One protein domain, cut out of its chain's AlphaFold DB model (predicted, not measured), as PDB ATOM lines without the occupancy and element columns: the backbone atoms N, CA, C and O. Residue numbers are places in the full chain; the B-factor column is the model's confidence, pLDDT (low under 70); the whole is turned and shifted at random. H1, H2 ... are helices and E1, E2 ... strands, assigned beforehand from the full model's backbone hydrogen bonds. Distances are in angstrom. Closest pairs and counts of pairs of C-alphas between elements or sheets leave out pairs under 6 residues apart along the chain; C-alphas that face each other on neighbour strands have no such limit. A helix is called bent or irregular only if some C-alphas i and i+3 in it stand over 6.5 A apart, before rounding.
ATOM      1  N   ARG A  63      52.356  28.090  19.108       83.38
ATOM      2  CA  ARG A  63      50.931  28.308  19.365       83.38
ATOM      3  C   ARG A  63      50.170  27.061  18.930       83.38
ATOM      4  O   ARG A  63      50.509  26.475  17.906       83.38
ATOM      5  N   VAL A  64      49.158  26.666  19.695       86.94
ATOM      6  CA  VAL A  64      48.258  25.554  19.359       86.94
ATOM      7  C   VAL A  64      46.888  26.120  19.001       86.94
ATOM      8  O   VAL A  64      46.411  27.041  19.657       86.94
ATOM      9  N   GLU A  65      46.256  25.560  17.973       89.50
ATOM     10  CA  GLU A  65      44.870  25.851  17.598       89.50
ATOM     11  C   GLU A  65      44.117  24.537  17.396       89.50
ATOM     12  O   GLU A  65      44.628  23.633  16.729       89.50
ATOM     13  N   VAL A  66      42.901  24.427  17.938       91.44
ATOM     14  CA  VAL A  66      42.046  23.245  17.757       91.44
ATOM     15  C   VAL A  66      40.767  23.629  17.021       91.44
ATOM     16  O   VAL A  66      40.042  24.525  17.438       91.44
ATOM     17  N   PHE A  67      40.490  22.919  15.931       91.25
ATOM     18  CA  PHE A  67      39.313  23.099  15.087       91.25
ATOM     19  C   PHE A  67      38.321  21.959  15.327       91.25
ATOM     20  O   PHE A  67      38.718  20.792  15.296       91.25
ATOM     21  N   VAL A  68      37.037  22.285  15.509       92.12
ATOM     22  CA  VAL A  68      35.928  21.320  15.530       92.12
ATOM     23  C   VAL A  68      34.987  21.659  14.374       92.12
ATOM     24  O   VAL A  68      34.263  22.648  14.418       92.12
ATOM     25  N   VAL A  69      35.025  20.860  13.309       91.38
ATOM     26  CA  VAL A  69      34.243  21.091  12.077       91.38
ATOM     27  C   VAL A  69      33.514  19.823  11.636       91.38
ATOM     28  O   VAL A  69      33.827  18.728  12.101       91.38
ATOM     29  N   ARG A  70      32.537  19.946  10.733       89.50
ATOM     30  CA  ARG A  70      31.861  18.804  10.093       89.50
ATOM     31  C   ARG A  70      32.826  18.032   9.183       89.50
ATOM     32  O   ARG A  70      33.889  18.523   8.811       89.50
ATOM     33  N   GLU A  71      32.452  16.812   8.799       86.06
ATOM     34  CA  GLU A  71      33.269  15.936   7.939       86.06
ATOM     35  C   GLU A  71      33.595  16.517   6.544       86.06
ATOM     36  O   GLU A  71      34.624  16.173   5.963       86.06
ATOM     37  N   ASP A  72      32.794  17.458   6.040       84.62
ATOM     38  CA  ASP A  72      33.065  18.217   4.809       84.62
ATOM     39  C   ASP A  72      34.067  19.384   4.987       84.62
ATOM     40  O   ASP A  72      34.564  19.928   3.993       84.62
ATOM     41  N   GLY A  73      34.400  19.732   6.237       83.44
ATOM     42  CA  GLY A  73      35.245  20.860   6.639       83.44
ATOM     43  C   GLY A  73      34.491  22.136   7.034       83.44
ATOM     44  O   GLY A  73      35.134  23.133   7.350       83.44
ATOM     45  N   SER A  74      33.155  22.134   7.025       83.25
ATOM     46  CA  SER A  74      32.333  23.308   7.349       83.25
ATOM     47  C   SER A  74      32.052  23.472   8.852       83.25
ATOM     48  O   SER A  74      31.926  22.503   9.602       83.25
ATOM     49  N   SER A  75      31.890  24.722   9.291       81.75
ATOM     50  CA  SER A  75      31.375  25.117  10.617       81.75
ATOM     51  C   SER A  75      29.870  25.452  10.586       81.75
ATOM     52  O   SER A  75      29.351  26.184  11.433       81.75
ATOM     53  N   HIS A  76      29.150  24.943   9.582       80.50
ATOM     54  CA  HIS A  76      27.750  25.272   9.315       80.50
ATOM     55  C   HIS A  76      26.979  24.035   8.847       80.50
ATOM     56  O   HIS A  76      27.479  23.240   8.054       80.50
ATOM     57  N   VAL A  77      25.771  23.850   9.374       79.81
ATOM     58  CA  VAL A  77      24.842  22.782   8.998       79.81
ATOM     59  C   VAL A  77      23.803  23.380   8.050       79.81
ATOM     60  O   VAL A  77      22.842  24.007   8.499       79.81
ATOM     61  N   GLU A  78      23.997  23.190   6.741       68.00
ATOM     62  CA  GLU A  78      23.041  23.612   5.698       68.00
ATOM     63  C   GLU A  78      21.750  22.775   5.688       68.00
ATOM     64  O   GLU A  78      20.691  23.245   5.270       68.00
ATOM     65  N   GLU A  79      21.848  21.538   6.167       61.88
ATOM     66  CA  GLU A  79      20.781  20.542   6.185       61.88
ATOM     67  C   GLU A  79      19.791  20.720   7.347       61.88
ATOM     68  O   GLU A  79      20.087  21.326   8.378       61.88
ATOM     69  N   LYS A  80      18.595  20.136   7.205       64.62
ATOM     70  CA  LYS A  80      17.668  20.003   8.335       64.62
ATOM     71  C   LYS A  80      18.150  18.879   9.245       64.62
ATOM     72  O   LYS A  80      18.640  17.866   8.759       64.62
ATOM     73  N   LEU A  81      17.922  19.007  10.551       67.19
ATOM     74  CA  LEU A  81      18.300  17.967  11.518       67.19
ATOM     75  C   LEU A  81      17.687  16.596  11.161       67.19
ATOM     76  O   LEU A  81      18.338  15.569  11.320       67.19
ATOM     77  N   ASP A  82      16.486  16.606  10.572       64.56
ATOM     78  CA  ASP A  82      15.750  15.420  10.114       64.56
ATOM     79  C   ASP A  82      16.405  14.664   8.939       64.56
ATOM     80  O   ASP A  82      16.047  13.509   8.707       64.56
ATOM     81  N   THR A  83      17.305  15.296   8.165       70.38
ATOM     82  CA  THR A  83      17.983  14.662   7.010       70.38
ATOM     83  C   THR A  83      19.346  14.068   7.351       70.38
ATOM     84  O   THR A  83      19.912  13.350   6.529       70.38
ATOM     85  N   LEU A  84      19.848  14.318   8.564       77.62
ATOM     86  CA  LEU A  84      21.032  13.653   9.104       77.62
ATOM     87  C   LEU A  84      20.774  12.152   9.337       77.62
ATOM     88  O   LEU A  84      19.632  11.696   9.379       77.62
ATOM     89  N   GLU A  85      21.839  11.380   9.542       84.25
ATOM     90  CA  GLU A  85      21.777   9.929   9.763       84.25
ATOM     91  C   GLU A  85      20.980   9.567  11.035       84.25
ATOM     92  O   GLU A  85      21.338  10.012  12.124       84.25
ATOM     93  N   ASP A  86      19.939   8.727  10.934       81.38
ATOM     94  CA  ASP A  86      19.287   8.128  12.112       81.38
ATOM     95  C   ASP A  86      20.226   7.093  12.751       81.38
ATOM     96  O   ASP A  86      20.502   6.034  12.185       81.38
ATOM     97  N   CYS A  87      20.693   7.410  13.955       82.19
ATOM     98  CA  CYS A  87      21.616   6.602  14.743       82.19
ATOM     99  C   CYS A  87      20.988   6.115  16.058       82.19
ATOM    100  O   CYS A  87      21.699   5.707  16.981       82.19
ATOM    101  N   THR A  88      19.652   6.137  16.162       77.56
ATOM    102  CA  THR A  88      18.907   5.840  17.398       77.56
ATOM    103  C   THR A  88      19.349   4.518  18.039       77.56
ATOM    104  O   THR A  88      19.572   4.468  19.248       77.56
ATOM    105  N   ARG A  89      19.567   3.461  17.241       75.94
ATOM    106  CA  ARG A  89      20.025   2.144  17.737       75.94
ATOM    107  C   ARG A  89      21.426   2.184  18.345       75.94
ATOM    108  O   ARG A  89      21.647   1.570  19.381       75.94
ATOM    109  N   ASP A  90      22.347   2.910  17.722       73.69
ATOM    110  CA  ASP A  90      23.746   2.976  18.154       73.69
ATOM    111  C   ASP A  90      23.851   3.654  19.526       73.69
ATOM    112  O   ASP A  90      24.660   3.263  20.367       73.69
ATOM    113  N   THR A  91      22.980   4.635  19.784       69.44
ATOM    114  CA  THR A  91      22.924   5.327  21.079       69.44
ATOM    115  C   THR A  91      22.245   4.541  22.199       69.44
ATOM    116  O   THR A  91      22.553   4.796  23.357       69.44
ATOM    117  N   GLN A  92      21.416   3.529  21.905       65.94
ATOM    118  CA  GLN A  92      20.814   2.654  22.933       65.94
ATOM    119  C   GLN A  92      21.850   1.793  23.684       65.94
ATOM    120  O   GLN A  92      21.522   1.171  24.692       65.94
ATOM    121  N   ILE A  93      23.092   1.746  23.191       61.16
ATOM    122  CA  ILE A  93      24.225   1.032  23.795       61.16
ATOM    123  C   ILE A  93      24.967   1.924  24.814       61.16
ATOM    124  O   ILE A  93      25.704   1.418  25.662       61.16
ATOM    125  N   LEU A  94      24.780   3.249  24.765       59.62
ATOM    126  CA  LEU A  94      25.453   4.202  25.649       59.62
ATOM    127  C   LEU A  94      24.737   4.269  27.020       59.62
ATOM    128  O   LEU A  94      23.551   4.604  27.078       59.62
ATOM    129  N   PRO A  95      25.419   3.980  28.146       51.47
ATOM    130  CA  PRO A  95      24.788   3.988  29.467       51.47
ATOM    131  C   PRO A  95      24.320   5.401  29.848       51.47
ATOM    132  O   PRO A  95      25.057   6.370  29.693       51.47
ATOM    133  N   GLY A  96      23.082   5.520  30.338       52.22
ATOM    134  CA  GLY A  96      22.455   6.810  30.665       52.22
ATOM    135  C   GLY A  96      21.952   7.614  29.455       52.22
ATOM    136  O   GLY A  96      21.304   8.647  29.631       52.22
ATOM    137  N   TYR A  97      22.186   7.149  28.224       55.59
ATOM    138  CA  TYR A  97      21.696   7.805  27.016       55.59
ATOM    139  C   TYR A  97      20.465   7.074  26.467       55.59
ATOM    140  O   TYR A  97      20.558   5.994  25.889       55.59
ATOM    141  N   TRP A  98      19.289   7.685  26.608       53.81
ATOM    142  CA  TRP A  98      18.069   7.187  25.978       53.81
ATOM    143  C   TRP A  98      17.234   8.339  25.419       53.81
ATOM    144  O   TRP A  98      17.026   9.352  26.089       53.81
ATOM    145  N   ALA A  99      16.777   8.183  24.178       58.19
ATOM    146  CA  ALA A  99      15.871   9.099  23.496       58.19
ATOM    147  C   ALA A  99      15.113   8.333  22.387       58.19
ATOM    148  O   ALA A  99      15.743   7.556  21.668       58.19
ATOM    149  N   PRO A 100      13.789   8.537  22.223       55.50
ATOM    150  CA  PRO A 100      12.990   7.851  21.198       55.50
ATOM    151  C   PRO A 100      13.471   7.993  19.741       55.50
ATOM    152  O   PRO A 100      13.333   7.036  18.981       55.50
ATOM    153  N   ARG A 101      14.037   9.146  19.351       65.56
ATOM    154  CA  ARG A 101      14.757   9.351  18.077       65.56
ATOM    155  C   ARG A 101      16.024  10.180  18.262       65.56
ATOM    156  O   ARG A 101      16.031  11.181  18.989       65.56
ATOM    157  N   VAL A 102      17.075   9.781  17.548       73.12
ATOM    158  CA  VAL A 102      18.400  10.404  17.583       73.12
ATOM    159  C   VAL A 102      18.991  10.466  16.182       73.12
ATOM    160  O   VAL A 102      19.093   9.447  15.502       73.12
ATOM    161  N   HIS A 103      19.420  11.658  15.778       81.81
ATOM    162  CA  HIS A 103      20.158  11.858  14.533       81.81
ATOM    163  C   HIS A 103      21.622  12.185  14.829       81.81
ATOM    164  O   HIS A 103      21.922  12.821  15.838       81.81
ATOM    165  N   CYS A 104      22.535  11.752  13.963       86.12
ATOM    166  CA  CYS A 104      23.972  11.890  14.158       86.12
ATOM    167  C   CYS A 104      24.657  12.689  13.052       86.12
ATOM    168  O   CYS A 104      24.242  12.677  11.894       86.12
ATOM    169  N   MET A 105      25.781  13.313  13.404       88.31
ATOM    170  CA  MET A 105      26.762  13.786  12.429       88.31
ATOM    171  C   MET A 105      28.195  13.482  12.872       88.31
ATOM    172  O   MET A 105      28.504  13.452  14.067       88.31
ATOM    173  N   ASN A 106      29.081  13.284  11.898       90.62
ATOM    174  CA  ASN A 106      30.514  13.144  12.130       90.62
ATOM    175  C   ASN A 106      31.185  14.520  12.192       90.62
ATOM    176  O   ASN A 106      31.041  15.348  11.288       90.62
ATOM    177  N   LEU A 107      31.975  14.723  13.242       91.94
ATOM    178  CA  LEU A 107      32.859  15.863  13.428       91.94
ATOM    179  C   LEU A 107      34.317  15.440  13.246       91.94
ATOM    180  O   LEU A 107      34.710  14.323  13.587       91.94
ATOM    181  N   LYS A 108      35.126  16.363  12.737       92.94
ATOM    182  CA  LYS A 108      36.582  16.278  12.671       92.94
ATOM    183  C   LYS A 108      37.154  17.239  13.709       92.94
ATOM    184  O   LYS A 108      36.959  18.448  13.607       92.94
ATOM    185  N   VAL A 109      37.852  16.685  14.697       93.25
ATOM    186  CA  VAL A 109      38.584  17.439  15.720       93.25
ATOM    187  C   VAL A 109      40.061  17.412  15.349       93.25
ATOM    188  O   VAL A 109      40.700  16.358  15.384       93.25
ATOM    189  N   LEU A 110      40.602  18.561  14.949       92.19
ATOM    190  CA  LEU A 110      41.988  18.701  14.511       92.19
ATOM    191  C   LEU A 110      42.725  19.691  15.409       92.19
ATOM    192  O   LEU A 110      42.421  20.881  15.389       92.19
ATOM    193  N   ALA A 111      43.749  19.217  16.114       91.88
ATOM    194  CA  ALA A 111      44.766  20.096  16.671       91.88
ATOM    195  C   ALA A 111      45.807  20.446  15.596       91.88
ATOM    196  O   ALA A 111      46.231  19.596  14.810       91.88
ATOM    197  N   THR A 112      46.260  21.692  15.592       89.56
ATOM    198  CA  THR A 112      47.374  22.179  14.777       89.56
ATOM    199  C   THR A 112      48.317  23.008  15.636       89.56
ATOM    200  O   THR A 112      47.919  23.485  16.699       89.56
ATOM    201  N   PHE A 113      49.563  23.176  15.199       87.25
ATOM    202  CA  PHE A 113      50.502  24.081  15.854       87.25
ATOM    203  C   PHE A 113      51.316  24.895  14.849       87.25
ATOM    204  O   PHE A 113      51.729  24.381  13.810       87.25
ATOM    205  N   THR A 114      51.567  26.159  15.177       83.31
ATOM    206  CA  THR A 114      52.419  27.081  14.414       83.31
ATOM    207  C   THR A 114      53.614  27.514  15.269       83.31
ATOM    208  O   THR A 114      53.442  27.779  16.462       83.31
ATOM    209  N   PRO A 115      54.833  27.619  14.706       77.75
ATOM    210  CA  PRO A 115      55.932  28.329  15.358       77.75
ATOM    211  C   PRO A 115      55.534  29.781  15.642       77.75
ATOM    212  O   PRO A 115      54.971  30.445  14.769       77.75
ATOM    213  N   VAL A 116      55.826  30.285  16.845       73.88
ATOM    214  CA  VAL A 116      55.518  31.683  17.212       73.88
ATOM    215  C   VAL A 116      56.399  32.667  16.435       73.88
ATOM    216  O   VAL A 116      55.924  33.738  16.070       73.88
ATOM    217  N   ARG A 160      60.955  25.463   8.955       52.78
ATOM    218  CA  ARG A 160      59.930  24.520   8.520       52.78
ATOM    219  C   ARG A 160      59.758  23.477   9.614       52.78
ATOM    220  O   ARG A 160      60.742  23.096  10.244       52.78
ATOM    221  N   CYS A 161      58.537  22.972   9.748       62.72
ATOM    222  CA  CYS A 161      58.152  21.838  10.583       62.72
ATOM    223  C   CYS A 161      59.214  20.720  10.622       62.72
ATOM    224  O   CYS A 161      59.288  19.892   9.712       62.72
ATOM    225  N   SER A 162      60.050  20.716  11.667       54.50
ATOM    226  CA  SER A 162      61.090  19.705  11.917       54.50
ATOM    227  C   SER A 162      60.454  18.365  12.277       54.50
ATOM    228  O   SER A 162      60.809  17.323  11.728       54.50
ATOM    229  N   GLN A 163      59.457  18.428  13.155       58.19
ATOM    230  CA  GLN A 163      58.462  17.396  13.396       58.19
ATOM    231  C   GLN A 163      57.194  17.761  12.611       58.19
ATOM    232  O   GLN A 163      56.749  18.909  12.632       58.19
ATOM    233  N   GLN A 164      56.610  16.795  11.895       70.38
ATOM    234  CA  GLN A 164      55.353  17.015  11.161       70.38
ATOM    235  C   GLN A 164      54.122  16.972  12.076       70.38
ATOM    236  O   GLN A 164      53.091  17.564  11.742       70.38
ATOM    237  N   THR A 165      54.233  16.287  13.217       81.75
ATOM    238  CA  THR A 165      53.191  16.186  14.241       81.75
ATOM    239  C   THR A 165      53.772  16.212  15.656       81.75
ATOM    240  O   THR A 165      54.940  15.877  15.854       81.75
ATOM    241  N   LEU A 166      52.941  16.586  16.635       85.12
ATOM    242  CA  LEU A 166      53.232  16.519  18.073       85.12
ATOM    243  C   LEU A 166      52.152  15.709  18.808       85.12
ATOM    244  O   LEU A 166      50.972  15.889  18.501       85.12
ATOM    245  N   PRO A 167      52.503  14.873  19.803       88.31
ATOM    246  CA  PRO A 167      51.518  14.239  20.674       88.31
ATOM    247  C   PRO A 167      50.769  15.289  21.505       88.31
ATOM    248  O   PRO A 167      51.373  16.163  22.127       88.31
ATOM    249  N   ILE A 168      49.441  15.201  21.514       88.38
ATOM    250  CA  ILE A 168      48.568  16.120  22.248       88.38
ATOM    251  C   ILE A 168      47.382  15.358  22.849       88.38
ATOM    252  O   ILE A 168      46.845  14.429  22.236       88.38
ATOM    253  N   ARG A 169      46.961  15.764  24.046       91.12
ATOM    254  CA  ARG A 169      45.720  15.315  24.687       91.12
ATOM    255  C   ARG A 169      44.715  16.458  24.682       91.12
ATOM    256  O   ARG A 169      45.083  17.598  24.954       91.12
ATOM    257  N   LEU A 170      43.460  16.153  24.349       92.06
ATOM    258  CA  LEU A 170      42.368  17.131  24.261       92.06
ATOM    259  C   LEU A 170      41.223  16.739  25.199       92.06
ATOM    260  O   LEU A 170      40.858  15.566  25.261       92.06
ATOM    261  N   LEU A 171      40.628  17.725  25.860       90.50
ATOM    262  CA  LEU A 171      39.403  17.609  26.646       90.50
ATOM    263  C   LEU A 171      38.320  18.454  25.963       90.50
ATOM    264  O   LEU A 171      38.499  19.661  25.802       90.50
ATOM    265  N   LEU A 172      37.233  17.816  25.527       90.44
ATOM    266  CA  LEU A 172      36.168  18.406  24.710       90.44
ATOM    267  C   LEU A 172      34.829  18.390  25.465       90.44
ATOM    268  O   LEU A 172      34.457  17.372  26.051       90.44
ATOM    269  N   VAL A 173      34.094  19.503  25.408       86.50
ATOM    270  CA  VAL A 173      32.767  19.684  26.024       86.50
ATOM    271  C   VAL A 173      31.805  20.388  25.063       86.50
ATOM    272  O   VAL A 173      32.203  21.293  24.327       86.50
ATOM    273  N   VAL A 174      30.532  19.986  25.071       82.19
ATOM    274  CA  VAL A 174      29.460  20.631  24.294       82.19
ATOM    275  C   VAL A 174      28.766  21.685  25.155       82.19
ATOM    276  O   VAL A 174      28.381  21.400  26.284       82.19
ATOM    277  N   ASN A 175      28.584  22.889  24.610       78.50
ATOM    278  CA  ASN A 175      28.021  24.065  25.277       78.50
ATOM    279  C   ASN A 175      28.654  24.340  26.661       78.50
ATOM    280  O   ASN A 175      27.945  24.309  27.670       78.50
ATOM    281  N   PRO A 176      29.973  24.624  26.725       80.69
ATOM    282  CA  PRO A 176      30.643  24.967  27.977       80.69
ATOM    283  C   PRO A 176      29.953  26.143  28.697       80.69
ATOM    284  O   PRO A 176      29.517  27.099  28.040       80.69
ATOM    285  N   PRO A 177      29.893  26.120  30.041       78.19
ATOM    286  CA  PRO A 177      29.540  27.290  30.832       78.19
ATOM    287  C   PRO A 177      30.723  28.268  30.898       78.19
ATOM    288  O   PRO A 177      31.888  27.869  30.944       78.19
ATOM    289  N   ASP A 178      30.437  29.567  30.958       77.75
ATOM    290  CA  ASP A 178      31.471  30.601  30.799       77.75
ATOM    291  C   ASP A 178      32.521  30.629  31.933       77.75
ATOM    292  O   ASP A 178      33.616  31.153  31.729       77.75
ATOM    293  N   HIS A 179      32.230  30.052  33.108       73.50
ATOM    294  CA  HIS A 179      33.215  29.883  34.188       73.50
ATOM    295  C   HIS A 179      34.292  28.840  33.830       73.50
ATOM    296  O   HIS A 179      35.465  29.030  34.145       73.50
ATOM    297  N   TRP A 180      33.929  27.781  33.094       80.38
ATOM    298  CA  TRP A 180      34.841  26.700  32.697       80.38
ATOM    299  C   TRP A 180      35.887  27.179  31.685       80.38
ATOM    300  O   TRP A 180      37.059  26.802  31.754       80.38
ATOM    301  N   LEU A 181      35.470  28.068  30.779       76.00
ATOM    302  CA  LEU A 181      36.351  28.725  29.808       76.00
ATOM    303  C   LEU A 181      37.377  29.654  30.482       76.00
ATOM    304  O   LEU A 181      38.452  29.881  29.928       76.00
ATOM    305  N   LYS A 182      37.066  30.190  31.670       74.88
ATOM    306  CA  LYS A 182      37.922  31.141  32.401       74.88
ATOM    307  C   LYS A 182      38.777  30.503  33.498       74.88
ATOM    308  O   LYS A 182      39.837  31.047  33.803       74.88
ATOM    309  N   GLU A 183      38.353  29.345  34.006       75.12
ATOM    310  CA  GLU A 183      38.814  28.708  35.255       75.12
ATOM    311  C   GLU A 183      38.358  29.450  36.535       75.12
ATOM    312  O   GLU A 183      38.946  29.289  37.601       75.12
ATOM    313  N   PRO A 199      21.810  16.835  27.849       51.69
ATOM    314  CA  PRO A 199      22.032  17.834  26.818       51.69
ATOM    315  C   PRO A 199      21.405  17.399  25.490       51.69
ATOM    316  O   PRO A 199      21.428  16.224  25.111       51.69
ATOM    317  N   THR A 200      20.835  18.368  24.769       63.88
ATOM    318  CA  THR A 200      20.122  18.137  23.499       63.88
ATOM    319  C   THR A 200      21.056  17.690  22.369       63.88
ATOM    320  O   THR A 200      20.600  17.081  21.404       63.88
ATOM    321  N   ALA A 201      22.359  17.942  22.506       75.19
ATOM    322  CA  ALA A 201      23.425  17.394  21.675       75.19
ATOM    323  C   ALA A 201      24.549  16.853  22.576       75.19
ATOM    324  O   ALA A 201      24.831  17.455  23.611       75.19
ATOM    325  N   SER A 202      25.156  15.721  22.220       78.56
ATOM    326  CA  SER A 202      26.116  14.999  23.073       78.56
ATOM    327  C   SER A 202      27.081  14.143  22.242       78.56
ATOM    328  O   SER A 202      26.793  13.816  21.088       78.56
ATOM    329  N   LEU A 203      28.260  13.837  22.783       82.44
ATOM    330  CA  LEU A 203      29.367  13.184  22.084       82.44
ATOM    331  C   LEU A 203      29.461  11.697  22.442       82.44
ATOM    332  O   LEU A 203      29.428  11.308  23.609       82.44
ATOM    333  N   PHE A 204      29.664  10.841  21.438       82.38
ATOM    334  CA  PHE A 204      29.870   9.410  21.679       82.38
ATOM    335  C   PHE A 204      31.146   9.177  22.503       82.38
ATOM    336  O   PHE A 204      32.246   9.512  22.065       82.38
ATOM    337  N   GLY A 205      30.995   8.550  23.673       76.69
ATOM    338  CA  GLY A 205      32.099   8.240  24.586       76.69
ATOM    339  C   GLY A 205      32.402   9.314  25.636       76.69
ATOM    340  O   GLY A 205      33.377   9.160  26.373       76.69
ATOM    341  N   GLU A 206      31.593  10.374  25.727       77.50
ATOM    342  CA  GLU A 206      31.637  11.309  26.858       77.50
ATOM    343  C   GLU A 206      31.339  10.608  28.197       77.50
ATOM    344  O   GLU A 206      30.701   9.552  28.249       77.50
ATOM    345  N   LYS A 207      31.819  11.196  29.294       74.00
ATOM    346  CA  LYS A 207      31.637  10.701  30.662       74.00
ATOM    347  C   LYS A 207      31.314  11.855  31.609       74.00
ATOM    348  O   LYS A 207      31.817  12.961  31.420       74.00
ATOM    349  N   ILE A 208      30.573  11.555  32.674       72.12
ATOM    350  CA  ILE A 208      30.532  12.394  33.877       72.12
ATOM    351  C   ILE A 208      31.914  12.290  34.535       72.12
ATOM    352  O   ILE A 208      32.323  11.191  34.915       72.12
ATOM    353  N   LEU A 209      32.636  13.407  34.638       71.31
ATOM    354  CA  LEU A 209      33.955  13.495  35.276       71.31
ATOM    355  C   LEU A 209      34.022  14.765  36.138       71.31
ATOM    356  O   LEU A 209      33.425  15.791  35.805       71.31
ATOM    357  N   LYS A 210      34.753  14.712  37.250       72.62
ATOM    358  CA  LYS A 210      34.975  15.867  38.131       72.62
ATOM    359  C   LYS A 210      36.263  16.599  37.767       72.62
ATOM    360  O   LYS A 210      37.228  15.998  37.299       72.62
ATOM    361  N   VAL A 211      36.321  17.896  38.077       72.75
ATOM    362  CA  VAL A 211      37.555  18.703  37.956       72.75
ATOM    363  C   VAL A 211      38.692  18.131  38.823       72.75
ATOM    364  O   VAL A 211      39.863  18.228  38.459       72.75
ATOM    365  N   SER A 212      38.349  17.461  39.929       69.62
ATOM    366  CA  SER A 212      39.275  16.748  40.817       69.62
ATOM    367  C   SER A 212      39.951  15.515  40.201       69.62
ATOM    368  O   SER A 212      40.996  15.095  40.701       69.62
ATOM    369  N   ASP A 213      39.369  14.902  39.165       76.75
ATOM    370  CA  ASP A 213      39.814  13.592  38.676       76.75
ATOM    371  C   ASP A 213      41.219  13.687  38.053       76.75
ATOM    372  O   ASP A 213      41.456  14.586  37.244       76.75
ATOM    373  N   PRO A 214      42.174  12.778  38.350       79.06
ATOM    374  CA  PRO A 214      43.569  12.932  37.915       79.06
ATOM    375  C   PRO A 214      43.772  13.078  36.398       79.06
ATOM    376  O   PRO A 214      44.696  13.767  35.969       79.06
ATOM    377  N   GLU A 215      42.904  12.458  35.593       79.69
ATOM    378  CA  GLU A 215      42.910  12.552  34.124       79.69
ATOM    379  C   GLU A 215      42.456  13.930  33.605       79.69
ATOM    380  O   GLU A 215      42.847  14.336  32.512       79.69
ATOM    381  N   VAL A 216      41.651  14.651  34.392       80.56
ATOM    382  CA  VAL A 216      41.000  15.923  34.045       80.56
ATOM    383  C   VAL A 216      41.713  17.111  34.698       80.56
ATOM    384  O   VAL A 216      41.953  18.118  34.035       80.56
ATOM    385  N   ARG A 217      42.152  16.976  35.956       78.19
ATOM    386  CA  ARG A 217      42.837  18.014  36.748       78.19
ATOM    387  C   ARG A 217      44.055  18.618  36.040       78.19
ATOM    388  O   ARG A 217      44.311  19.808  36.168       78.19
ATOM    389  N   VAL A 218      44.779  17.820  35.253       78.62
ATOM    390  CA  VAL A 218      45.964  18.260  34.488       78.62
ATOM    391  C   VAL A 218      45.677  19.336  33.428       78.62
ATOM    392  O   VAL A 218      46.609  20.019  33.001       78.62
ATOM    393  N   PHE A 219      44.417  19.508  33.009       81.25
ATOM    394  CA  PHE A 219      44.002  20.509  32.016       81.25
ATOM    395  C   PHE A 219      43.767  21.914  32.600       81.25
ATOM    396  O   PHE A 219      43.548  22.840  31.822       81.25
ATOM    397  N   TYR A 220      43.825  22.093  33.925       77.50
ATOM    398  CA  TYR A 220      43.583  23.379  34.596       77.50
ATOM    399  C   TYR A 220      44.854  23.826  35.312       77.50
ATOM    400  O   TYR A 220      45.425  23.063  36.093       77.50
ATOM    401  N   GLN A 221      45.339  25.030  35.002       65.38
ATOM    402  CA  GLN A 221      46.696  25.454  35.387       65.38
ATOM    403  C   GLN A 221      46.785  26.918  35.856       65.38
ATOM    404  O   GLN A 221      47.841  27.341  36.327       65.38
ATOM    405  N   ARG A 222      45.695  27.703  35.810       53.72
ATOM    406  CA  ARG A 222      45.744  29.145  36.133       53.72
ATOM    407  C   ARG A 222      46.029  29.491  37.597       53.72
ATOM    408  O   ARG A 222      46.435  30.618  37.869       53.72
ATOM    409  N   SER A 223      45.891  28.560  38.543       43.66
ATOM    410  CA  SER A 223      46.184  28.819  39.964       43.66
ATOM    411  C   SER A 223      47.669  28.669  40.348       43.66
ATOM    412  O   SER A 223      47.991  28.630  41.529       43.66
ATOM    413  N   GLU A 238      32.103  20.023  41.959       56.03
ATOM    414  CA  GLU A 238      31.501  20.421  40.686       56.03
ATOM    415  C   GLU A 238      31.754  19.355  39.604       56.03
ATOM    416  O   GLU A 238      32.797  19.289  38.945       56.03
ATOM    417  N   SER A 239      30.766  18.477  39.443       54.28
ATOM    418  CA  SER A 239      30.692  17.500  38.363       54.28
ATOM    419  C   SER A 239      30.352  18.198  37.049       54.28
ATOM    420  O   SER A 239      29.235  18.687  36.879       54.28
ATOM    421  N   LEU A 240      31.289  18.193  36.102       60.94
ATOM    422  CA  LEU A 240      31.034  18.605  34.724       60.94
ATOM    423  C   LEU A 240      30.418  17.394  34.005       60.94
ATOM    424  O   LEU A 240      31.112  16.395  33.796       60.94
ATOM    425  N   PRO A 241      29.114  17.412  33.673       55.59
ATOM    426  CA  PRO A 241      28.380  16.158  33.509       55.59
ATOM    427  C   PRO A 241      28.701  15.408  32.206       55.59
ATOM    428  O   PRO A 241      28.459  14.209  32.127       55.59
ATOM    429  N   PHE A 242      29.282  16.065  31.194       69.62
ATOM    430  CA  PHE A 242      29.569  15.446  29.894       69.62
ATOM    431  C   PHE A 242      30.912  15.935  29.324       69.62
ATOM    432  O   PHE A 242      30.985  16.964  28.654       69.62
ATOM    433  N   LEU A 243      31.988  15.192  29.606       77.00
ATOM    434  CA  LEU A 243      33.351  15.457  29.131       77.00
ATOM    435  C   LEU A 243      33.871  14.310  28.249       77.00
ATOM    436  O   LEU A 243      33.835  13.146  28.650       77.00
ATOM    437  N   LEU A 244      34.408  14.632  27.066       83.50
ATOM    438  CA  LEU A 244      35.097  13.679  26.189       83.50
ATOM    439  C   LEU A 244      36.615  13.902  26.231       83.50
ATOM    440  O   LEU A 244      37.108  14.970  25.870       83.50
ATOM    441  N   LEU A 245      37.361  12.866  26.621       85.75
ATOM    442  CA  LEU A 245      38.821  12.893  26.726       85.75
ATOM    443  C   LEU A 245      39.480  12.143  25.554       85.75
ATOM    444  O   LEU A 245      39.292  10.939  25.377       85.75
ATOM    445  N   LEU A 246      40.291  12.850  24.767       88.06
ATOM    446  CA  LEU A 246      41.012  12.329  23.603       88.06
ATOM    447  C   LEU A 246      42.509  12.191  23.931       88.06
ATOM    448  O   LEU A 246      43.313  13.075  23.635       88.06
ATOM    449  N   ASN A 247      42.881  11.060  24.536       83.44
ATOM    450  CA  ASN A 247      44.211  10.812  25.120       83.44
ATOM    451  C   ASN A 247      45.354  10.495  24.130       83.44
ATOM    452  O   ASN A 247      46.463  10.196  24.567       83.44
ATOM    453  N   SER A 248      45.128  10.479  22.814       82.62
ATOM    454  CA  SER A 248      46.152  10.036  21.846       82.62
ATOM    455  C   SER A 248      46.027  10.731  20.491       82.62
ATOM    456  O   SER A 248      45.880  10.074  19.462       82.62
ATOM    457  N   GLN A 249      46.045  12.065  20.490       88.88
ATOM    458  CA  GLN A 249      45.959  12.857  19.263       88.88
ATOM    459  C   GLN A 249      47.331  13.336  18.782       88.88
ATOM    460  O   GLN A 249      48.330  13.293  19.503       88.88
ATOM    461  N   GLN A 250      47.374  13.771  17.524       89.12
ATOM    462  CA  GLN A 250      48.566  14.299  16.866       89.12
ATOM    463  C   GLN A 250      48.256  15.694  16.317       89.12
ATOM    464  O   GLN A 250      47.542  15.826  15.324       89.12
ATOM    465  N   ALA A 251      48.785  16.737  16.958       88.62
ATOM    466  CA  ALA A 251      48.688  18.097  16.446       88.62
ATOM    467  C   ALA A 251      49.522  18.224  15.166       88.62
ATOM    468  O   ALA A 251      50.679  17.810  15.148       88.62
ATOM    469  N   VAL A 252      48.957  18.788  14.098       89.44
ATOM    470  CA  VAL A 252      49.628  18.948  12.796       89.44
ATOM    471  C   VAL A 252      50.397  20.267  12.733       89.44
ATOM    472  O   VAL A 252      49.834  21.324  13.008       89.44
ATOM    473  N   CYS A 253      51.661  20.227  12.314       86.06
ATOM    474  CA  CYS A 253      52.440  21.449  12.125       86.06
ATOM    475  C   CYS A 253      51.956  22.269  10.915       86.06
ATOM    476  O   CYS A 253      51.752  21.722   9.826       86.06
ATOM    477  N   ARG A 254      51.836  23.585  11.104       85.94
ATOM    478  CA  ARG A 254      51.519  24.599  10.090       85.94
ATOM    479  C   ARG A 254      52.667  25.594   9.936       85.94
ATOM    480  O   ARG A 254      53.416  25.859  10.874       85.94
ATOM    481  N   ASP A 255      52.794  26.151   8.737       79.06
ATOM    482  CA  ASP A 255      53.756  27.215   8.446       79.06
ATOM    483  C   ASP A 255      53.308  28.536   9.099       79.06
ATOM    484  O   ASP A 255      52.121  28.855   9.085       79.06
ATOM    485  N   HIS A 256      54.247  29.314   9.650       76.12
ATOM    486  CA  HIS A 256      53.965  30.608  10.289       76.12
ATOM    487  C   HIS A 256      53.324  31.628   9.322       76.12
ATOM    488  O   HIS A 256      52.623  32.539   9.749       76.12
ATOM    489  N   SER A 257      53.524  31.470   8.008       73.81
ATOM    490  CA  SER A 257      52.875  32.303   6.984       73.81
ATOM    491  C   SER A 257      51.363  32.067   6.827       73.81
ATOM    492  O   SER A 257      50.695  32.858   6.159       73.81
ATOM    493  N   ILE A 258      50.805  31.013   7.435       77.88
ATOM    494  CA  ILE A 258      49.361  30.752   7.478       77.88
ATOM    495  C   ILE A 258      48.766  31.526   8.670       77.88
ATOM    496  O   ILE A 258      49.175  31.278   9.806       77.88
ATOM    497  N   PRO A 259      47.789  32.434   8.459       78.62
ATOM    498  CA  PRO A 259      47.187  33.190   9.552       78.62
ATOM    499  C   PRO A 259      46.529  32.295  10.618       78.62
ATOM    500  O   PRO A 259      45.956  31.254  10.266       78.62
ATOM    501  N   PRO A 260      46.534  32.716  11.896       69.25
ATOM    502  CA  PRO A 260      45.788  32.028  12.945       69.25
ATOM    503  C   PRO A 260      44.297  31.916  12.592       69.25
ATOM    504  O   PRO A 260      43.742  32.775  11.902       69.25
ATOM    505  N   HIS A 261      43.658  30.840  13.048       78.12
ATOM    506  CA  HIS A 261      42.266  30.465  12.757       78.12
ATOM    507  C   HIS A 261      41.946  30.155  11.278       78.12
ATOM    508  O   HIS A 261      40.777  29.967  10.935       78.12
ATOM    509  N   THR A 262      42.943  30.043  10.387       84.44
ATOM    510  CA  THR A 262      42.705  29.637   8.987       84.44
ATOM    511  C   THR A 262      42.080  28.232   8.926       84.44
ATOM    512  O   THR A 262      42.672  27.292   9.475       84.44
ATOM    513  N   PRO A 263      40.931  28.036   8.243       85.25
ATOM    514  CA  PRO A 263      40.240  26.747   8.201       85.25
ATOM    515  C   PRO A 263      41.121  25.584   7.710       85.25
ATOM    516  O   PRO A 263      41.991  25.779   6.857       85.25
ATOM    517  N   PRO A 264      40.922  24.363   8.232       86.81
ATOM    518  CA  PRO A 264      41.730  23.207   7.864       86.81
ATOM    519  C   PRO A 264      41.451  22.700   6.446       86.81
ATOM    520  O   PRO A 264      40.314  22.506   6.017       86.81
ATOM    521  N   THR A 265      42.531  22.439   5.717       87.81
ATOM    522  CA  THR A 265      42.501  21.839   4.380       87.81
ATOM    523  C   THR A 265      42.088  20.365   4.442       87.81
ATOM    524  O   THR A 265      42.279  19.682   5.448       87.81
ATOM    525  N   ARG A 266      41.573  19.807   3.336       85.19
ATOM    526  CA  ARG A 266      41.127  18.397   3.289       85.19
ATOM    527  C   ARG A 266      42.230  17.379   3.642       85.19
ATOM    528  O   ARG A 266      41.925  16.323   4.184       85.19
ATOM    529  N   SER A 267      43.503  17.691   3.387       85.19
ATOM    530  CA  SER A 267      44.667  16.860   3.753       85.19
ATOM    531  C   SER A 267      45.137  17.040   5.208       85.19
ATOM    532  O   SER A 267      45.897  16.221   5.730       85.19
ATOM    533  N   GLU A 268      44.696  18.094   5.893       86.88
ATOM    534  CA  GLU A 268      44.777  18.216   7.351       86.88
ATOM    535  C   GLU A 268      43.607  17.475   8.011       86.88
ATOM    536  O   GLU A 268      43.835  16.653   8.892       86.88
ATOM    537  N   LEU A 269      42.377  17.654   7.513       87.81
ATOM    538  CA  LEU A 269      41.179  16.954   8.002       87.81
ATOM    539  C   LEU A 269      41.262  15.426   7.874       87.81
ATOM    540  O   LEU A 269      40.745  14.713   8.730       87.81
ATOM    541  N   ALA A 270      41.977  14.908   6.872       85.69
ATOM    542  CA  ALA A 270      42.282  13.479   6.749       85.69
ATOM    543  C   ALA A 270      43.141  12.908   7.905       85.69
ATOM    544  O   ALA A 270      43.263  11.692   8.025       85.69
ATOM    545  N   ARG A 271      43.741  13.769   8.741       84.94
ATOM    546  CA  ARG A 271      44.518  13.414   9.944       84.94
ATOM    547  C   ARG A 271      43.801  13.782  11.253       84.94
ATOM    548  O   ARG A 271      44.360  13.571  12.325       84.94
ATOM    549  N   ALA A 272      42.591  14.334  11.176       88.75
ATOM    550  CA  ALA A 272      41.802  14.739  12.334       88.75
ATOM    551  C   ALA A 272      41.141  13.539  13.035       88.75
ATOM    552  O   ALA A 272      40.748  12.562  12.390       88.75
ATOM    553  N   ALA A 273      40.930  13.649  14.348       90.88
ATOM    554  CA  ALA A 273      40.102  12.699  15.079       90.88
ATOM    555  C   ALA A 273      38.665  12.766  14.554       90.88
ATOM    556  O   ALA A 273      38.120  13.858  14.395       90.88
ATOM    557  N   THR A 274      38.032  11.618  14.314       91.25
ATOM    558  CA  THR A 274      36.598  11.589  13.997       91.25
ATOM    559  C   THR A 274      35.817  11.334  15.278       91.25
ATOM    560  O   THR A 274      36.020  10.311  15.927       91.25
ATOM    561  N   VAL A 275      34.945  12.270  15.643       90.81
ATOM    562  CA  VAL A 275      34.073  12.189  16.819       90.81
ATOM    563  C   VAL A 275      32.633  12.275  16.333       90.81
ATOM    564  O   VAL A 275      32.304  13.151  15.539       90.81
ATOM    565  N   ARG A 276      31.765  11.368  16.781       89.25
ATOM    566  CA  ARG A 276      30.346  11.385  16.404       89.25
ATOM    567  C   ARG A 276      29.566  12.203  17.430       89.25
ATOM    568  O   ARG A 276      29.747  12.015  18.635       89.25
ATOM    569  N   LEU A 277      28.718  13.105  16.950       87.56
ATOM    570  CA  LEU A 277      27.776  13.879  17.753       87.56
ATOM    571  C   LEU A 277      26.370  13.304  17.547       87.56
ATOM    572  O   LEU A 277      25.966  13.080  16.408       87.56
ATOM    573  N   ALA A 278      25.638  13.104  18.638       81.75
ATOM    574  CA  ALA A 278      24.240  12.696  18.669       81.75
ATOM    575  C   ALA A 278      23.330  13.879  19.037       81.75
ATOM    576  O   ALA A 278      23.602  14.595  20.001       81.75
ATOM    577  N   PHE A 279      22.215  14.038  18.326       77.06
ATOM    578  CA  PHE A 279      21.167  15.025  18.587       77.06
ATOM    579  C   PHE A 279      19.892  14.347  19.104       77.06
ATOM    580  O   PHE A 279      19.276  13.549  18.394       77.06
ATOM    581  N   ARG A 280      19.451  14.694  20.319       67.62
ATOM    582  CA  ARG A 280      18.208  14.176  20.919       67.62
ATOM    583  C   ARG A 280      17.008  14.920  20.329       67.62
ATOM    584  O   ARG A 280      16.734  16.055  20.721       67.62
ATOM    585  N   MET A 281      16.272  14.290  19.412       55.97
ATOM    586  CA  MET A 281      15.116  14.930  18.752       55.97
ATOM    587  C   MET A 281      13.806  14.775  19.542       55.97
ATOM    588  O   MET A 281      12.782  15.342  19.181       55.97
ATOM    589  N   THR A 282      13.845  14.036  20.649       50.75
ATOM    590  CA  THR A 282      12.725  13.782  21.565       50.75
ATOM    591  C   THR A 282      13.241  13.734  22.998       50.75
ATOM    592  O   THR A 282      14.315  13.181  23.239       50.75
ATOM    593  N   GLY A 283      12.485  14.298  23.941       44.78
ATOM    594  CA  GLY A 283      12.853  14.325  25.359       44.78
ATOM    595  C   GLY A 283      12.838  12.940  26.011       44.78
ATOM    596  O   GLY A 283      12.279  12.001  25.436       44.78
ATOM    597  N   PRO A 284      13.429  12.800  27.212       40.09
ATOM    598  CA  PRO A 284      13.303  11.576  27.990       40.09
ATOM    599  C   PRO A 284      11.825  11.351  28.344       40.09
ATOM    600  O   PRO A 284      11.222  12.135  29.079       40.09
ATOM    601  N   GLU A 285      11.222  10.285  27.814       39.50
ATOM    602  CA  GLU A 285       9.932   9.818  28.325       39.50
ATOM    603  C   GLU A 285      10.156   9.233  29.725       39.50
ATOM    604  O   GLU A 285      11.078   8.443  29.936       39.50
ATOM    605  N   GLY A 286       9.339   9.653  30.694       38.12
ATOM    606  CA  GLY A 286       9.513   9.295  32.099       38.12
ATOM    607  C   GLY A 286       9.264   7.812  32.367       38.12
ATOM    608  O   GLY A 286       8.129   7.407  32.609       38.12
ATOM    609  N   PHE A 287      10.337   7.027  32.382       32.41
ATOM    610  CA  PHE A 287      10.384   5.673  32.930       32.41
ATOM    611  C   PHE A 287      11.229   5.661  34.214       32.41
ATOM    612  O   PHE A 287      12.082   6.535  34.387       32.41
ATOM    613  N   VAL A 317       9.678  16.289  16.445       44.06
ATOM    614  CA  VAL A 317       9.620  17.628  17.047       44.06
ATOM    615  C   VAL A 317      11.016  18.067  17.479       44.06
ATOM    616  O   VAL A 317      11.403  17.881  18.627       44.06
ATOM    617  N   ASN A 318      11.764  18.682  16.560       48.62
ATOM    618  CA  ASN A 318      13.127  19.161  16.807       48.62
ATOM    619  C   ASN A 318      13.221  20.091  18.032       48.62
ATOM    620  O   ASN A 318      12.914  21.281  17.950       48.62
ATOM    621  N   MET A 319      13.687  19.546  19.160       54.31
ATOM    622  CA  MET A 319      13.868  20.271  20.426       54.31
ATOM    623  C   MET A 319      15.118  21.168  20.452       54.31
ATOM    624  O   MET A 319      15.230  22.044  21.307       54.31
ATOM    625  N   LEU A 320      16.076  20.932  19.553       60.88
ATOM    626  CA  LEU A 320      17.335  21.673  19.465       60.88
ATOM    627  C   LEU A 320      17.096  23.081  18.900       60.88
ATOM    628  O   LEU A 320      16.589  23.207  17.790       60.88
ATOM    629  N   ASP A 321      17.467  24.145  19.617       63.06
ATOM    630  CA  ASP A 321      17.301  25.522  19.123       63.06
ATOM    631  C   ASP A 321      18.203  25.815  17.908       63.06
ATOM    632  O   ASP A 321      19.368  26.181  18.051       63.06
ATOM    633  N   LEU A 322      17.628  25.726  16.705       67.50
ATOM    634  CA  LEU A 322      18.310  25.953  15.424       67.50
ATOM    635  C   LEU A 322      18.672  27.431  15.161       67.50
ATOM    636  O   LEU A 322      19.182  27.759  14.089       67.50
ATOM    637  N   SER A 323      18.391  28.345  16.095       63.50
ATOM    638  CA  SER A 323      18.825  29.745  15.991       63.50
ATOM    639  C   SER A 323      20.169  30.017  16.678       63.50
ATOM    640  O   SER A 323      20.903  30.920  16.254       63.50
ATOM    641  N   SER A 324      20.511  29.236  17.702       68.94
ATOM    642  CA  SER A 324      21.729  29.381  18.505       68.94
ATOM    643  C   SER A 324      22.861  28.496  17.957       68.94
ATOM    644  O   SER A 324      22.582  27.408  17.453       68.94
ATOM    645  N   PRO A 325      24.134  28.937  17.997       75.19
ATOM    646  CA  PRO A 325      25.256  28.072  17.642       75.19
ATOM    647  C   PRO A 325      25.422  26.953  18.678       75.19
ATOM    648  O   PRO A 325      25.146  27.140  19.863       75.19
ATOM    649  N   LEU A 326      25.915  25.802  18.231       83.44
ATOM    650  CA  LEU A 326      26.409  24.752  19.108       83.44
ATOM    651  C   LEU A 326      27.879  25.045  19.426       83.44
ATOM    652  O   LEU A 326      28.719  25.002  18.523       83.44
ATOM    653  N   ARG A 327      28.184  25.372  20.684       85.38
ATOM    654  CA  ARG A 327      29.546  25.725  21.119       85.38
ATOM    655  C   ARG A 327      30.314  24.474  21.536       85.38
ATOM    656  O   ARG A 327      29.761  23.604  22.207       85.38
ATOM    657  N   PHE A 328      31.593  24.398  21.194       89.12
ATOM    658  CA  PHE A 328      32.506  23.333  21.600       89.12
ATOM    659  C   PHE A 328      33.677  23.941  22.365       89.12
ATOM    660  O   PHE A 328      34.516  24.628  21.782       89.12
ATOM    661  N   GLY A 329      33.730  23.682  23.671       88.69
ATOM    662  CA  GLY A 329      34.856  24.064  24.515       88.69
ATOM    663  C   GLY A 329      35.963  23.024  24.420       88.69
ATOM    664  O   GLY A 329      35.696  21.827  24.540       88.69
ATOM    665  N   VAL A 330      37.201  23.470  24.223       91.31
ATOM    666  CA  VAL A 330      38.384  22.606  24.150       91.31
ATOM    667  C   VAL A 330      39.434  23.084  25.143       91.31
ATOM    668  O   VAL A 330      39.791  24.259  25.139       91.31
ATOM    669  N   LYS A 331      39.986  22.164  25.938       89.94
ATOM    670  CA  LYS A 331      41.274  22.338  26.629       89.94
ATOM    671  C   LYS A 331      42.297  21.351  26.073       89.94
ATOM    672  O   LYS A 331      41.926  20.246  25.670       89.94
ATOM    673  N   TRP A 332      43.575  21.721  26.041       90.12
ATOM    674  CA  TRP A 332      44.641  20.869  25.504       90.12
ATOM    675  C   TRP A 332      45.909  20.845  26.358       90.12
ATOM    676  O   TRP A 332      46.225  21.793  27.072       90.12
ATOM    677  N   ILE A 333      46.664  19.752  26.242       86.81
ATOM    678  CA  ILE A 333      47.997  19.585  26.833       86.81
ATOM    679  C   ILE A 333      48.888  18.895  25.800       86.81
ATOM    680  O   ILE A 333      48.503  17.863  25.245       86.81
ATOM    681  N   LEU A 334      50.084  19.433  25.552       83.12
ATOM    682  CA  LEU A 334      51.115  18.732  24.787       83.12
ATOM    683  C   LEU A 334      51.677  17.568  25.608       83.12
ATOM    684  O   LEU A 334      52.188  17.763  26.706       83.12
ATOM    685  N   ASP A 335      51.616  16.362  25.052       79.38
ATOM    686  CA  ASP A 335      52.020  15.121  25.726       79.38
ATOM    687  C   ASP A 335      53.413  14.680  25.249       79.38
ATOM    688  O   ASP A 335      53.661  13.531  24.876       79.38
ATOM    689  N   VAL A 336      54.321  15.655  25.156       74.88
ATOM    690  CA  VAL A 336      55.681  15.464  24.646       74.88
ATOM    691  C   VAL A 336      56.533  14.820  25.747       74.88
ATOM    692  O   VAL A 336      56.591  15.356  26.854       74.88
ATOM    693  N   PRO A 337      57.205  13.682  25.487       70.31
ATOM    694  CA  PRO A 337      58.018  13.012  26.499       70.31
ATOM    695  C   PRO A 337      59.202  13.888  26.924       70.31
ATOM    696  O   PRO A 337      59.781  14.594  26.103       70.31
ATOM    697  N   SER A 338      59.607  13.803  28.192       70.19
ATOM    698  CA  SER A 338      60.767  14.542  28.704       70.19
ATOM    699  C   SER A 338      62.060  14.193  27.944       70.19
ATOM    700  O   SER A 338      62.264  13.025  27.592       70.19
ATOM    701  N   ASN A 352      54.019  25.048  24.424       77.50
ATOM    702  CA  ASN A 352      52.920  26.006  24.246       77.50
ATOM    703  C   ASN A 352      52.584  26.708  25.563       77.50
ATOM    704  O   ASN A 352      52.728  26.104  26.628       77.50
ATOM    705  N   ASN A 353      52.079  27.941  25.481       76.00
ATOM    706  CA  ASN A 353      51.645  28.717  26.643       76.00
ATOM    707  C   ASN A 353      50.623  27.908  27.484       76.00
ATOM    708  O   ASN A 353      49.600  27.498  26.923       76.00
ATOM    709  N   PRO A 354      50.876  27.655  28.785       67.12
ATOM    710  CA  PRO A 354      49.979  26.871  29.636       67.12
ATOM    711  C   PRO A 354      48.720  27.643  30.074       67.12
ATOM    712  O   PRO A 354      47.706  27.024  30.383       67.12
ATOM    713  N   ILE A 355      48.749  28.981  30.067       70.44
ATOM    714  CA  ILE A 355      47.616  29.859  30.423       70.44
ATOM    715  C   ILE A 355      46.637  30.020  29.242       70.44
ATOM    716  O   ILE A 355      45.431  30.218  29.439       70.44
ATOM    717  N   GLU A 356      47.151  29.901  28.014       77.62
ATOM    718  CA  GLU A 356      46.408  29.887  26.744       77.62
ATOM    719  C   GLU A 356      46.211  28.443  26.238       77.62
ATOM    720  O   GLU A 356      46.486  28.121  25.084       77.62
ATOM    721  N   ASN A 357      45.751  27.546  27.115       85.00
ATOM    722  CA  ASN A 357      45.507  26.130  26.805       85.00
ATOM    723  C   ASN A 357      44.044  25.805  26.423       85.00
ATOM    724  O   ASN A 357      43.656  24.635  26.392       85.00
ATOM    725  N   THR A 358      43.219  26.838  26.236       87.88
ATOM    726  CA  THR A 358      41.756  26.759  26.115       87.88
ATOM    727  C   THR A 358      41.294  27.467  24.843       87.88
ATOM    728  O   THR A 358      41.788  28.546  24.522       87.88
ATOM    729  N   GLY A 359      40.313  26.896  24.145       85.94
ATOM    730  CA  GLY A 359      39.701  27.483  22.954       85.94
ATOM    731  C   GLY A 359      38.233  27.096  22.795       85.94
ATOM    732  O   GLY A 359      37.744  26.164  23.434       85.94
ATOM    733  N   GLU A 360      37.533  27.820  21.926       87.19
ATOM    734  CA  GLU A 360      36.124  27.603  21.601       87.19
ATOM    735  C   GLU A 360      35.960  27.495  20.079       87.19
ATOM    736  O   GLU A 360      36.618  28.202  19.315       87.19
ATOM    737  N   SER A 361      35.101  26.582  19.634       86.25
ATOM    738  CA  SER A 361      34.765  26.376  18.225       86.25
ATOM    739  C   SER A 361      33.247  26.261  18.101       86.25
ATOM    740  O   SER A 361      32.623  25.546  18.881       86.25
ATOM    741  N   GLU A 362      32.627  26.982  17.167       87.19
ATOM    742  CA  GLU A 362      31.168  26.989  17.004       87.19
ATOM    743  C   GLU A 362      30.730  26.285  15.719       87.19
ATOM    744  O   GLU A 362      31.344  26.450  14.662       87.19
ATOM    745  N   ILE A 363      29.608  25.565  15.796       83.38
ATOM    746  CA  ILE A 363      28.876  25.077  14.625       83.38
ATOM    747  C   ILE A 363      27.514  25.768  14.566       83.38
ATOM    748  O   ILE A 363      26.735  25.747  15.517       83.38
ATOM    749  N   THR A 364      27.226  26.395  13.430       81.06
ATOM    750  CA  THR A 364      26.002  27.171  13.194       81.06
ATOM    751  C   THR A 364      24.972  26.370  12.393       81.06
ATOM    752  O   THR A 364      25.336  25.545  11.562       81.06
ATOM    753  N   PHE A 365      23.677  26.607  12.615       78.62
ATOM    754  CA  PHE A 365      22.593  25.963  11.858       78.62
ATOM    755  C   PHE A 365      21.990  26.930  10.844       78.62
ATOM    756  O   PHE A 365      21.677  28.072  11.194       78.62
ATOM    757  N   SER A 366      21.795  26.472   9.607       71.88
ATOM    758  CA  SER A 366      21.175  27.253   8.538       71.88
ATOM    759  C   SER A 366      19.757  27.681   8.908       71.88
ATOM    760  O   SER A 366      18.884  26.858   9.188       71.88
ATOM    761  N   ASN A 367      19.518  28.991   8.928       74.19
ATOM    762  CA  ASN A 367      18.208  29.559   9.207       74.19
ATOM    763  C   ASN A 367      18.010  30.885   8.460       74.19
ATOM    764  O   ASN A 367      18.963  31.618   8.192       74.19
TER     765      ASN A 367
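What this domain is: This is residues 63 to 116, 160 to 183, 199 to 223, 238 to 287, 317 to 338 and 352 to 367 of the 874 residues of the protein "Integrin_alpha2 domain-containing protein" of Rodentolepis nana (UniProt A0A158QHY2). One strongly twisted sheet of nine strands rolls up into a flattened, incompletely closed barrel: E1, E2, E6, E3, E8 and E9 run round it, and E1 comes close to E9 without pairing with it. E7 and E4 continue the wall beside E2, E5 extends it at the bent beginning of E6, and four short helices lie around the strands. The printed part has 191 residues with four named helices and nine named strands, which follow one another along the chain as E1, H1, E2, E3, H2, E4, E5, H3, E6, H4, E7, E8 and E9; the class is mostly strand, with strands holding 79 of the 96 residues in named elements, and in the branched sheet E2 and E6 are parallel while the other neighbour pairs are antiparallel. It is compact, with a radius of gyration of the C-alphas of 17.2 A and spans of 54 by 37 by 27 A.

How they stand to each other: E1, residues 63 to 70, is antiparallel to E2, residues 102 to 115; N 65 and O 112 are 2.9 A apart, within hydrogen-bond range, as are the N and O pairs below. H1, residues 88 to 91, is on the sheet over E2; the C-alphas of Thr 88 and Val 102 are closest, 4.6 A. On the other side of E2 from E1 lie E6, residues 239 to 253, parallel to E2 (N 113 to O 252, 2.9 A), and E7, residues 273 to 280, antiparallel (N 107 to O 275, 2.8 A). E3, residues 165 to 174, has antiparallel E6 on one side (N 168 to O 249, 3.0 A) and E8, residues 326 to 334, on the other (N 171 to O 331, 2.8 A). H2, residues 178 to 182, is on the sheet, on the opposite face from H1, and lies only just over E8, with 3 of its 5 C-alphas falling on that strand; the closest C-alphas of H2 and E8 are those of Leu 181 and Gly 329, 7.2 A apart. E4, residues 201 to 203, is antiparallel to E7 (N 202 to O 278, 2.9 A). E5, residues 207 to 210, is antiparallel to E6 (N 207 to O 243, 2.9 A), which bends by 66 degrees at residue 242. H3, residues 214 to 217, and H4, residues 266 to 269, only graze the sheet. E9, residues 358 to 365, is antiparallel to E8 (N 328 to O 361, 2.8 A); its closest C-alphas to E1 are those of Ser 361 and Val 68, 5.8 A. H2 has 0 of 1 O i to N i+4 pairs within range and 1 of 2 O i to N i+3 pairs; H1, H3 and H4 are too short for an i+4 pair.

Where its parts are: E1 begins at C-alpha 63 (50.931, 28.308, 19.365) and is 23.2 A long. E2 measures 41.7 A, E6 34.3 A, E3 26.2 A and E8 26.1 A. E9, 23.9 A, ends at C-alpha 365 (22.593, 25.963, 11.858).

The domain as a whole: The C-alphas farthest apart, of Arg 160 and Phe 287, are 58.4 A apart. C-alpha gaps across the five cuts are 12.1 A (116 to 160), 21.7 A (183 to 199), 16.9 A (223 to 238), 19.9 A (287 to 317) and 14.6 A (338 to 352). The links E1 to H1 and E6 to H4 are long. In the printed part 49 residues have a pLDDT under 70, among them 91 to 101, 280 to 287 and 317 to 324.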